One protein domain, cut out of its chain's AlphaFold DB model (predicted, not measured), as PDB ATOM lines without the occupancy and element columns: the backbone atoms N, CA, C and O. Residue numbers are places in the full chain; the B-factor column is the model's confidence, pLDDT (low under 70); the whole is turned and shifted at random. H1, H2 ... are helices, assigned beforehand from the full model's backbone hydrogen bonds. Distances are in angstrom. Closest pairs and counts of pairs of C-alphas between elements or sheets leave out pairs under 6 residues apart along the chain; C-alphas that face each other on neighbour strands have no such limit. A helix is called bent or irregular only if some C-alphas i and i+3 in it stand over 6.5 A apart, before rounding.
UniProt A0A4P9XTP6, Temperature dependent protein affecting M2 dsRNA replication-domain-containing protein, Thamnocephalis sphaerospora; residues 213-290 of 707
ATOM      1  N   LEU A 213     158.177 219.497 184.457       92.69
ATOM      2  CA  LEU A 213     159.608 219.659 184.715       92.69
ATOM      3  C   LEU A 213     160.341 218.328 184.578       92.69
ATOM      4  O   LEU A 213     159.793 217.260 184.852       92.69
ATOM      5  N   THR A 214     161.615 218.398 184.212       94.19
ATOM      6  CA  THR A 214     162.539 217.273 184.376       94.19
ATOM      7  C   THR A 214     163.028 217.168 185.822       94.19
ATOM      8  O   THR A 214     162.920 218.113 186.606       94.19
ATOM      9  N   ASP A 215     163.625 216.024 186.163       93.75
ATOM     10  CA  ASP A 215     164.287 215.805 187.452       93.75
ATOM     11  C   ASP A 215     165.322 216.900 187.776       93.75
ATOM     12  O   ASP A 215     165.289 217.508 188.846       93.75
ATOM     13  N   ASP A 216     166.184 217.213 186.803       93.62
ATOM     14  CA  ASP A 216     167.195 218.270 186.891       93.62
ATOM     15  C   ASP A 216     166.574 219.646 187.148       93.62
ATOM     16  O   ASP A 216     167.069 220.400 187.981       93.62
ATOM     17  N   GLN A 217     165.482 219.974 186.457       95.12
ATOM     18  CA  GLN A 217     164.804 221.255 186.643       95.12
ATOM     19  C   GLN A 217     164.132 221.352 188.011       95.12
ATOM     20  O   GLN A 217     164.125 222.422 188.613       95.12
ATOM     21  N   PHE A 218     163.585 220.253 188.529       95.31
ATOM     22  CA  PHE A 218     163.010 220.233 189.871       95.31
ATOM     23  C   PHE A 218     164.082 220.402 190.957       95.31
ATOM     24  O   PHE A 218     163.882 221.171 191.902       95.31
ATOM     25  N   LEU A 219     165.243 219.753 190.801       95.25
ATOM     26  CA  LEU A 219     166.407 219.990 191.660       95.25
ATOM     27  C   LEU A 219     166.825 221.467 191.619       95.25
ATOM     28  O   LEU A 219     166.966 222.096 192.670       95.25
ATOM     29  N   ASP A 220     166.972 222.030 190.419       96.12
ATOM     30  CA  ASP A 220     167.320 223.438 190.222       96.12
ATOM     31  C   ASP A 220     166.290 224.366 190.906       96.12
ATOM     32  O   ASP A 220     166.673 225.330 191.573       96.12
ATOM     33  N   ALA A 221     164.991 224.042 190.829       95.19
ATOM     34  CA  ALA A 221     163.918 224.795 191.483       95.19
ATOM     35  C   ALA A 221     164.067 224.800 193.007       95.19
ATOM     36  O   ALA A 221     163.977 225.849 193.647       95.19
ATOM     37  N   CYS A 222     164.333 223.635 193.597       95.19
ATOM     38  CA  CYS A 222     164.511 223.510 195.038       95.19
ATOM     39  C   CYS A 222     165.731 224.304 195.531       95.19
ATOM     40  O   CYS A 222     165.654 224.970 196.566       95.19
ATOM     41  N   ILE A 223     166.837 224.286 194.776       94.56
ATOM     42  CA  ILE A 223     168.045 225.054 195.112       94.56
ATOM     43  C   ILE A 223     167.760 226.561 195.046       94.56
ATOM     44  O   ILE A 223     168.067 227.272 196.001       94.56
ATOM     45  N   LEU A 224     167.130 227.044 193.968       94.56
ATOM     46  CA  LEU A 224     166.809 228.467 193.785       94.56
ATOM     47  C   LEU A 224     165.787 228.991 194.807       94.56
ATOM     48  O   LEU A 224     165.883 230.139 195.247       94.56
ATOM     49  N   ALA A 225     164.819 228.163 195.214       93.38
ATOM     50  CA  ALA A 225     163.882 228.500 196.287       93.38
ATOM     51  C   ALA A 225     164.596 228.707 197.636       93.38
ATOM     52  O   ALA A 225     164.176 229.530 198.458       93.38
ATOM     53  N   GLY A 226     165.718 228.017 197.830       90.44
ATOM     54  CA  GLY A 226     166.560 228.093 199.012       90.44
ATOM     55  C   GLY A 226     166.163 227.088 200.091       90.44
ATOM     56  O   GLY A 226     164.985 226.821 200.331       90.44
ATOM     57  N   TYR A 227     167.180 226.552 200.760       89.50
ATOM     58  CA  TYR A 227     167.100 225.584 201.856       89.50
ATOM     59  C   TYR A 227     168.352 225.700 202.743       89.50
ATOM     60  O   TYR A 227     169.134 226.639 202.617       89.50
ATOM     61  N   ASP A 228     168.584 224.755 203.658       82.00
ATOM     62  CA  ASP A 228     169.684 224.840 204.627       82.00
ATOM     63  C   ASP A 228     171.073 225.163 204.048       82.00
ATOM     64  O   ASP A 228     171.823 225.882 204.704       82.00
ATOM     65  N   TYR A 229     171.436 224.671 202.860       83.31
ATOM     66  CA  TYR A 229     172.785 224.855 202.292       83.31
ATOM     67  C   TYR A 229     172.877 225.915 201.189       83.31
ATOM     68  O   TYR A 229     173.978 226.180 200.699       83.31
ATOM     69  N   CYS A 230     171.755 226.521 200.807       87.44
ATOM     70  CA  CYS A 230     171.703 227.553 199.781       87.44
ATOM     71  C   CYS A 230     170.610 228.558 200.134       87.44
ATOM     72  O   CYS A 230     169.449 228.182 200.283       87.44
ATOM     73  N   SER A 231     170.973 229.829 200.284       88.12
ATOM     74  CA  SER A 231     170.000 230.904 200.475       88.12
ATOM     75  C   SER A 231     169.021 230.983 199.291       88.12
ATOM     76  O   SER A 231     169.322 230.541 198.179       88.12
ATOM     77  N   THR A 232     167.822 231.529 199.521       90.88
ATOM     78  CA  THR A 232     166.889 231.825 198.420       90.88
ATOM     79  C   THR A 232     167.592 232.719 197.401       90.88
ATOM     80  O   THR A 232     168.280 233.663 197.795       90.88
ATOM     81  N   PHE A 233     167.410 232.434 196.112       92.25
ATOM     82  CA  PHE A 233     168.035 233.195 195.038       92.25
ATOM     83  C   PHE A 233     167.800 234.709 195.226       92.25
ATOM     84  O   PHE A 233     166.641 235.117 195.356       92.25
ATOM     85  N   PRO A 234     168.855 235.555 195.259       89.81
ATOM     86  CA  PRO A 234     168.743 236.953 195.688       89.81
ATOM     87  C   PRO A 234     167.769 237.817 194.881       89.81
ATOM     88  O   PRO A 234     167.275 238.828 195.369       89.81
ATOM     89  N   VAL A 235     167.438 237.425 193.651       88.81
ATOM     90  CA  VAL A 235     166.440 238.144 192.841       88.81
ATOM     91  C   VAL A 235     165.035 238.041 193.456       88.81
ATOM     92  O   VAL A 235     164.208 238.927 193.266       88.81
ATOM     93  N   PHE A 236     164.774 237.017 194.273       84.12
ATOM     94  CA  PHE A 236     163.512 236.857 194.997       84.12
ATOM     95  C   PHE A 236     163.510 237.499 196.393       84.12
ATOM     96  O   PHE A 236     162.474 237.505 197.059       84.12
ATOM     97  N   THR A 237     164.640 238.023 196.886       69.38
ATOM     98  CA  THR A 237     164.726 238.545 198.265       69.38
ATOM     99  C   THR A 237     164.199 239.971 198.426       69.38
ATOM    100  O   THR A 237     164.003 240.403 199.558       69.38
ATOM    101  N   ALA A 238     163.925 240.688 197.330       61.81
ATOM    102  CA  ALA A 238     163.331 242.028 197.374       61.81
ATOM    103  C   ALA A 238     161.908 242.039 197.971       61.81
ATOM    104  O   ALA A 238     161.496 243.050 198.532       61.81
ATOM    105  N   ASP A 239     161.193 240.910 197.913       62.19
ATOM    106  CA  ASP A 239     159.858 240.751 198.493       62.19
ATOM    107  C   ASP A 239     159.761 239.440 199.295       62.19
ATOM    108  O   ASP A 239     159.101 238.464 198.932       62.19
ATOM    109  N   THR A 240     160.504 239.383 200.406       59.62
ATOM    110  CA  THR A 240     160.571 238.197 201.278       59.62
ATOM    111  C   THR A 240     159.218 237.793 201.871       59.62
ATOM    112  O   THR A 240     159.059 236.627 202.238       59.62
ATOM    113  N   ILE A 241     158.249 238.704 201.944       61.41
ATOM    114  CA  ILE A 241     156.910 238.427 202.475       61.41
ATOM    115  C   ILE A 241     156.055 237.694 201.429       61.41
ATOM    116  O   ILE A 241     155.336 236.764 201.790       61.41
ATOM    117  N   ASN A 242     156.193 238.031 200.141       67.94
ATOM    118  CA  ASN A 242     155.375 237.470 199.058       67.94
ATOM    119  C   ASN A 242     156.041 236.326 198.274       67.94
ATOM    120  O   ASN A 242     155.499 235.876 197.262       67.94
ATOM    121  N   PHE A 243     157.205 235.831 198.712       82.81
ATOM    122  CA  PHE A 243     157.865 234.711 198.038       82.81
ATOM    123  C   PHE A 243     156.937 233.489 197.915       82.81
ATOM    124  O   PHE A 243     156.436 232.956 198.909       82.81
ATOM    125  N   ASN A 244     156.783 232.997 196.686       83.81
ATOM    126  CA  ASN A 244     156.056 231.779 196.350       83.81
ATOM    127  C   ASN A 244     156.935 230.901 195.449       83.81
ATOM    128  O   ASN A 244     157.613 231.407 194.557       83.81
ATOM    129  N   PHE A 245     156.877 229.584 195.647       87.81
ATOM    130  CA  PHE A 245     157.582 228.603 194.824       87.81
ATOM    131  C   PHE A 245     157.226 228.712 193.326       87.81
ATOM    132  O   PHE A 245     158.078 228.468 192.474       87.81
ATOM    133  N   ASN A 246     156.011 229.177 192.990       86.94
ATOM    134  CA  ASN A 246     155.609 229.447 191.599       86.94
ATOM    135  C   ASN A 246     156.550 230.436 190.876       86.94
ATOM    136  O   ASN A 246     156.803 230.264 189.691       86.94
ATOM    137  N   LEU A 247     157.135 231.419 191.575       88.00
ATOM    138  CA  LEU A 247     158.066 232.379 190.957       88.00
ATOM    139  C   LEU A 247     159.342 231.696 190.448       88.00
ATOM    140  O   LEU A 247     159.873 232.039 189.393       88.00
ATOM    141  N   VAL A 248     159.826 230.707 191.202       89.44
ATOM    142  CA  VAL A 248     160.995 229.909 190.823       89.44
ATOM    143  C   VAL A 248     160.662 229.033 189.620       89.44
ATOM    144  O   VAL A 248     161.433 228.950 188.664       89.44
ATOM    145  N   TYR A 249     159.481 228.418 189.659       85.38
ATOM    146  CA  TYR A 249     158.947 227.616 188.569       85.38
ATOM    147  C   TYR A 249     158.844 228.411 187.257       85.38
ATOM    148  O   TYR A 249     159.339 227.955 186.223       85.38
ATOM    149  N   ASP A 250     158.291 229.624 187.292       88.25
ATOM    150  CA  ASP A 250     158.149 230.480 186.108       88.25
ATOM    151  C   ASP A 250     159.511 230.878 185.514       88.25
ATOM    152  O   ASP A 250     159.698 230.828 184.293       88.25
ATOM    153  N   MET A 251     160.505 231.178 186.361       89.69
ATOM    154  CA  MET A 251     161.872 231.444 185.900       89.69
ATOM    155  C   MET A 251     162.492 230.240 185.186       89.69
ATOM    156  O   MET A 251     163.135 230.403 184.148       89.69
ATOM    157  N   LEU A 252     162.290 229.025 185.691       89.88
ATOM    158  CA  LEU A 252     162.826 227.829 185.042       89.88
ATOM    159  C   LEU A 252     162.151 227.535 183.703       89.88
ATOM    160  O   LEU A 252     162.816 227.066 182.781       89.88
ATOM    161  N   ARG A 253     160.868 227.876 183.536       89.00
ATOM    162  CA  ARG A 253     160.212 227.799 182.219       89.00
ATOM    163  C   ARG A 253     160.817 228.785 181.223       89.00
ATOM    164  O   ARG A 253     160.983 228.432 180.055       89.00
ATOM    165  N   GLN A 254     161.167 229.986 181.684       92.06
ATOM    166  CA  GLN A 254     161.768 231.026 180.850       92.06
ATOM    167  C   GLN A 254     163.219 230.699 180.460       92.06
ATOM    168  O   GLN A 254     163.564 230.755 179.280       92.06
ATOM    169  N   TYR A 255     164.067 230.336 181.427       93.31
ATOM    170  CA  TYR A 255     165.518 230.175 181.231       93.31
ATOM    171  C   TYR A 255     165.978 228.716 181.058       93.31
ATOM    172  O   TYR A 255     167.153 228.461 180.789       93.31
ATOM    173  N   ARG A 256     165.050 227.755 181.147       91.75
ATOM    174  CA  ARG A 256     165.216 226.296 180.974       91.75
ATOM    175  C   ARG A 256     166.000 225.570 182.064       91.75
ATOM    176  O   ARG A 256     165.607 224.459 182.406       91.75
ATOM    177  N   THR A 257     167.078 226.144 182.590       93.75
ATOM    178  CA  THR A 257     167.910 225.537 183.644       93.75
ATOM    179  C   THR A 257     168.215 226.559 184.727       93.75
ATOM    180  O   THR A 257     168.281 227.758 184.444       93.75
ATOM    181  N   GLY A 258     168.455 226.103 185.957       93.94
ATOM    182  CA  GLY A 258     168.803 227.019 187.041       93.94
ATOM    183  C   GLY A 258     170.163 227.682 186.828       93.94
ATOM    184  O   GLY A 258     170.322 228.849 187.172       93.94
ATOM    185  N   TYR A 259     171.114 227.012 186.161       94.69
ATOM    186  CA  TYR A 259     172.385 227.638 185.777       94.69
ATOM    187  C   TYR A 259     172.161 228.823 184.829       94.69
ATOM    188  O   TYR A 259     172.670 229.911 185.081       94.69
ATOM    189  N   ASN A 260     171.339 228.657 183.787       96.06
ATOM    190  CA  ASN A 260     171.010 229.750 182.870       96.06
ATOM    191  C   ASN A 260     170.281 230.893 183.587       96.06
ATOM    192  O   ASN A 260     170.573 232.056 183.314       96.06
ATOM    193  N   THR A 261     169.371 230.577 184.519       94.62
ATOM    194  CA  THR A 261     168.713 231.583 185.365       94.62
ATOM    195  C   THR A 261     169.744 232.388 186.154       94.62
ATOM    196  O   THR A 261     169.732 233.615 186.102       94.62
ATOM    197  N   VAL A 262     170.666 231.725 186.855       95.25
ATOM    198  CA  VAL A 262     171.686 232.406 187.666       95.25
ATOM    199  C   VAL A 262     172.625 233.241 186.795       95.25
ATOM    200  O   VAL A 262     172.882 234.396 187.128       95.25
ATOM    201  N   MET A 263     173.073 232.707 185.655       95.50
ATOM    202  CA  MET A 263     173.967 233.417 184.736       95.50
ATOM    203  C   MET A 263     173.311 234.639 184.094       95.50
ATOM    204  O   MET A 263     173.966 235.667 183.931       95.50
ATOM    205  N   PHE A 264     172.016 234.570 183.778       95.44
ATOM    206  CA  PHE A 264     171.279 235.719 183.250       95.44
ATOM    207  C   PHE A 264     171.283 236.902 184.233       95.44
ATOM    208  O   PHE A 264     171.444 238.051 183.824       95.44
ATOM    209  N   PHE A 265     171.178 236.628 185.538       94.31
ATOM    210  CA  PHE A 265     171.232 237.641 186.597       94.31
ATOM    211  C   PHE A 265     172.618 237.782 187.246       94.31
ATOM    212  O   PHE A 265     172.723 238.382 188.316       94.31
ATOM    213  N   ALA A 266     173.693 237.292 186.619       92.94
ATOM    214  CA  ALA A 266     175.047 237.379 187.179       92.94
ATOM    215  C   ALA A 266     175.488 238.831 187.453       92.94
ATOM    216  O   ALA A 266     176.276 239.077 188.361       92.94
ATOM    217  N   GLY A 267     174.941 239.803 186.709       92.06
ATOM    218  CA  GLY A 267     175.167 241.236 186.921       92.06
ATOM    219  C   GLY A 267     174.368 241.869 188.073       92.06
ATOM    220  O   GLY A 267     174.582 243.040 188.382       92.06
ATOM    221  N   HIS A 268     173.435 241.149 188.706       93.44
ATOM    222  CA  HIS A 268     172.595 241.697 189.775       93.44
ATOM    223  C   HIS A 268     173.427 241.944 191.055       93.44
ATOM    224  O   HIS A 268     174.103 241.020 191.517       93.44
ATOM    225  N   PRO A 269     173.351 243.130 191.698       91.69
ATOM    226  CA  PRO A 269     174.228 243.489 192.821       91.69
ATOM    227  C   PRO A 269     174.258 242.461 193.964       91.69
ATOM    228  O   PRO A 269     175.330 242.069 194.423       91.69
ATOM    229  N   GLU A 270     173.093 241.957 194.386       89.00
ATOM    230  CA  GLU A 270     173.017 240.965 195.471       89.00
ATOM    231  C   GLU A 270     173.500 239.561 195.052       89.00
ATOM    232  O   GLU A 270     173.985 238.799 195.892       89.00
ATOM    233  N   VAL A 271     173.439 239.220 193.757       91.06
ATOM    234  CA  VAL A 271     173.972 237.951 193.220       91.06
ATOM    235  C   VAL A 271     175.502 237.985 193.237       91.06
ATOM    236  O   VAL A 271     176.132 237.029 193.692       91.06
ATOM    237  N   ILE A 272     176.096 239.118 192.844       91.25
ATOM    238  CA  ILE A 272     177.546 239.355 192.911       91.25
ATOM    239  C   ILE A 272     178.028 239.321 194.365       91.25
ATOM    240  O   ILE A 272     178.975 238.607 194.697       91.25
ATOM    241  N   LYS A 273     177.355 240.065 195.251       88.69
ATOM    242  CA  LYS A 273     177.716 240.185 196.673       88.69
ATOM    243  C   LYS A 273     177.715 238.840 197.399       88.69
ATOM    244  O   LYS A 273     178.611 238.578 198.197       88.69
ATOM    245  N   SER A 274     176.732 237.989 197.113       86.50
ATOM    246  CA  SER A 274     176.621 236.647 197.700       86.50
ATOM    247  C   SER A 274     177.466 235.588 196.983       86.50
ATOM    248  O   SER A 274     177.605 234.481 197.504       86.50
ATOM    249  N   ARG A 275     178.045 235.907 195.813       90.25
ATOM    250  CA  ARG A 275     178.704 234.945 194.909       90.25
ATOM    251  C   ARG A 275     177.803 233.740 194.619       90.25
ATOM    252  O   ARG A 275     178.242 232.590 194.676       90.25
ATOM    253  N   TYR A 276     176.527 234.011 194.347       91.38
ATOM    254  CA  TYR A 276     175.495 232.976 194.309       91.38
ATOM    255  C   TYR A 276     175.756 231.895 193.255       91.38
ATOM    256  O   TYR A 276     175.481 230.731 193.512       91.38
ATOM    257  N   GLU A 277     176.331 232.252 192.102       92.75
ATOM    258  CA  GLU A 277     176.725 231.304 191.045       92.75
ATOM    259  C   GLU A 277     177.600 230.167 191.585       92.75
ATOM    260  O   GLU A 277     177.298 228.987 191.405       92.75
ATOM    261  N   GLU A 278     178.649 230.517 192.328       90.81
ATOM    262  CA  GLU A 278     179.558 229.542 192.915       90.81
ATOM    263  C   GLU A 278     178.849 228.666 193.960       90.81
ATOM    264  O   GLU A 278     179.064 227.450 194.024       90.81
ATOM    265  N   VAL A 279     177.984 229.273 194.780       89.94
ATOM    266  CA  VAL A 279     177.196 228.549 195.785       89.94
ATOM    267  C   VAL A 279     176.249 227.559 195.107       89.94
ATOM    268  O   VAL A 279     176.241 226.389 195.492       89.94
ATOM    269  N   TYR A 280     175.516 228.003 194.086       93.25
ATOM    270  CA  TYR A 280     174.576 227.209 193.302       93.25
ATOM    271  C   TYR A 280     175.259 225.993 192.669       93.25
ATOM    272  O   TYR A 280     174.859 224.857 192.928       93.25
ATOM    273  N   CYS A 281     176.338 226.207 191.907       92.38
ATOM    274  CA  CYS A 281     177.060 225.134 191.219       92.38
ATOM    275  C   CYS A 281     177.603 224.089 192.200       92.38
ATOM    276  O   CYS A 281     177.479 222.881 191.972       92.38
ATOM    277  N   ARG A 282     178.155 224.537 193.333       89.50
ATOM    278  CA  ARG A 282     178.661 223.639 194.375       89.50
ATOM    279  C   ARG A 282     177.543 222.839 195.031       89.50
ATOM    280  O   ARG A 282     177.704 221.641 195.234       89.50
ATOM    281  N   VAL A 283     176.435 223.486 195.386       90.44
ATOM    282  CA  VAL A 283     175.292 222.827 196.031       90.44
ATOM    283  C   VAL A 283     174.676 221.794 195.094       90.44
ATOM    284  O   VAL A 283     174.510 220.645 195.493       90.44
ATOM    285  N   ARG A 284     174.439 222.158 193.830       92.38
ATOM    286  CA  ARG A 284     173.943 221.233 192.803       92.38
ATOM    287  C   ARG A 284     174.856 220.014 192.651       92.38
ATOM    288  O   ARG A 284     174.374 218.883 192.642       92.38
ATOM    289  N   SER A 285     176.173 220.233 192.619       89.44
ATOM    290  CA  SER A 285     177.171 219.153 192.559       89.44
ATOM    291  C   SER A 285     177.157 218.277 193.817       89.44
ATOM    292  O   SER A 285     177.189 217.055 193.717       89.44
ATOM    293  N   ALA A 286     177.053 218.881 195.005       88.69
ATOM    294  CA  ALA A 286     176.998 218.164 196.278       88.69
ATOM    295  C   ALA A 286     175.715 217.334 196.449       88.69
ATOM    296  O   ALA A 286     175.738 216.322 197.145       88.69
ATOM    297  N   MET A 287     174.602 217.743 195.832       89.56
ATOM    298  CA  MET A 287     173.358 216.966 195.817       89.56
ATOM    299  C   MET A 287     173.452 215.775 194.853       89.56
ATOM    300  O   MET A 287     173.078 214.667 195.219       89.56
ATOM    301  N   ARG A 288     174.020 215.968 193.655       88.69
ATOM    302  CA  ARG A 288     174.188 214.899 192.650       88.69
ATOM    303  C   ARG A 288     175.229 213.850 193.044       88.69
ATOM    304  O   ARG A 288     175.028 212.666 192.805       88.69
ATOM    305  N   HIS A 289     176.329 214.276 193.655       88.88
ATOM    306  CA  HIS A 289     177.483 213.422 193.966       88.88
ATOM    307  C   HIS A 289     177.678 213.255 195.472       88.88
ATOM    308  O   HIS A 289     178.804 213.206 195.969       88.88
ATOM    309  N   HIS A 290     176.570 213.218 196.211       91.44
ATOM    310  CA  HIS A 290     176.606 213.126 197.660       91.44
ATOM    311  C   HIS A 290     177.285 211.835 198.116       91.44
ATOM    312  O   HIS A 290     177.070 210.778 197.528       91.44
TER     313      HIS A 290
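What this domain is: This is residues 213 to 290 of the 707 residues of the protein "Temperature dependent protein affecting M2 dsRNA replication-domain-containing protein" of Thamnocephalis sphaerospora (UniProt A0A4P9XTP6). What is the overall shape? A small rounded ball of helices: H6, H1 and H4 make a triangle, each touching the other two, H3 packs across H1 on the side away from H6, and the short helices H2 and H5 meet at one end. What is it made of? The 78 printed residues hold six named helices, in the order H1 to H6, and no named strand: the class is all helix. How tightly is it gathered? It is compact, with a radius of gyration of the C-alphas of 11.5 A and spans of 31 by 24 by 23 A.

How they stand to each other: What does the longest helix touch? H6, residues 276 to 288, touches H4, residues 258 to 264, with residues 276 to 281 alone, at a shallow tilt of 14 degrees, opposite ways; the closest C-alphas, of Val 262 and Glu 277, are 6.2 A apart. With residues 280 to 284 alone it touches H1, residues 215 to 225, at a steep tilt of 44 degrees, opposite ways, closest at the C-alphas of Ile 223 and Tyr 280, 7.1 A. What else touches H1? H4 does, at a steep tilt of 57 degrees, the same way, with the C-alphas of Asp 220 and Gly 258 closest at 5.0 A. H3, residues 245 to 255, touches it at a steep tilt of 57 degrees, opposite ways, with the C-alphas of Ala 221 and Val 248 closest at 5.9 A. H3 and H4 touch only at the corner, and H3 and H6 are apart. Where are the short helices? H2, residues 234 to 239, touches H5, residues 269 to 274, at a steep tilt of 66 degrees, opposite ways; the closest C-alphas, of Pro 234 and Glu 270, are 5.9 A apart. How do the helix backbones run? Every O i to N i+4 pair is within hydrogen-bond range in H1, H3, H4, H5 and H6, but 0 of 2 in H2, where 1 of 3 O i to N i+3 pairs is. H2 is only just irregular, with C-alphas 235 and 238 6.7 A apart.

Where its parts are: How long are the longer helices? From first to last C-alpha, H6 measures 18.2 A, H3 15.8 A and H1 15.5 A. Where are the anchors? C-alpha 215, where H1 begins, is at (164.287, 215.805, 187.452), and C-alpha 288, where H6 ends, is at (174.188, 214.899, 192.650).

The domain as a whole: How large is it? The two C-alphas farthest apart, of Ile 241 and His 289, are 33.5 A apart. Are there cuts or long links? The printed part has no cut; the link from H1 to H2 is short and the other four are tight. Where is confidence low? Residues 237 to 242 are under 70, while the mean pLDDT of the printed part is 88.9.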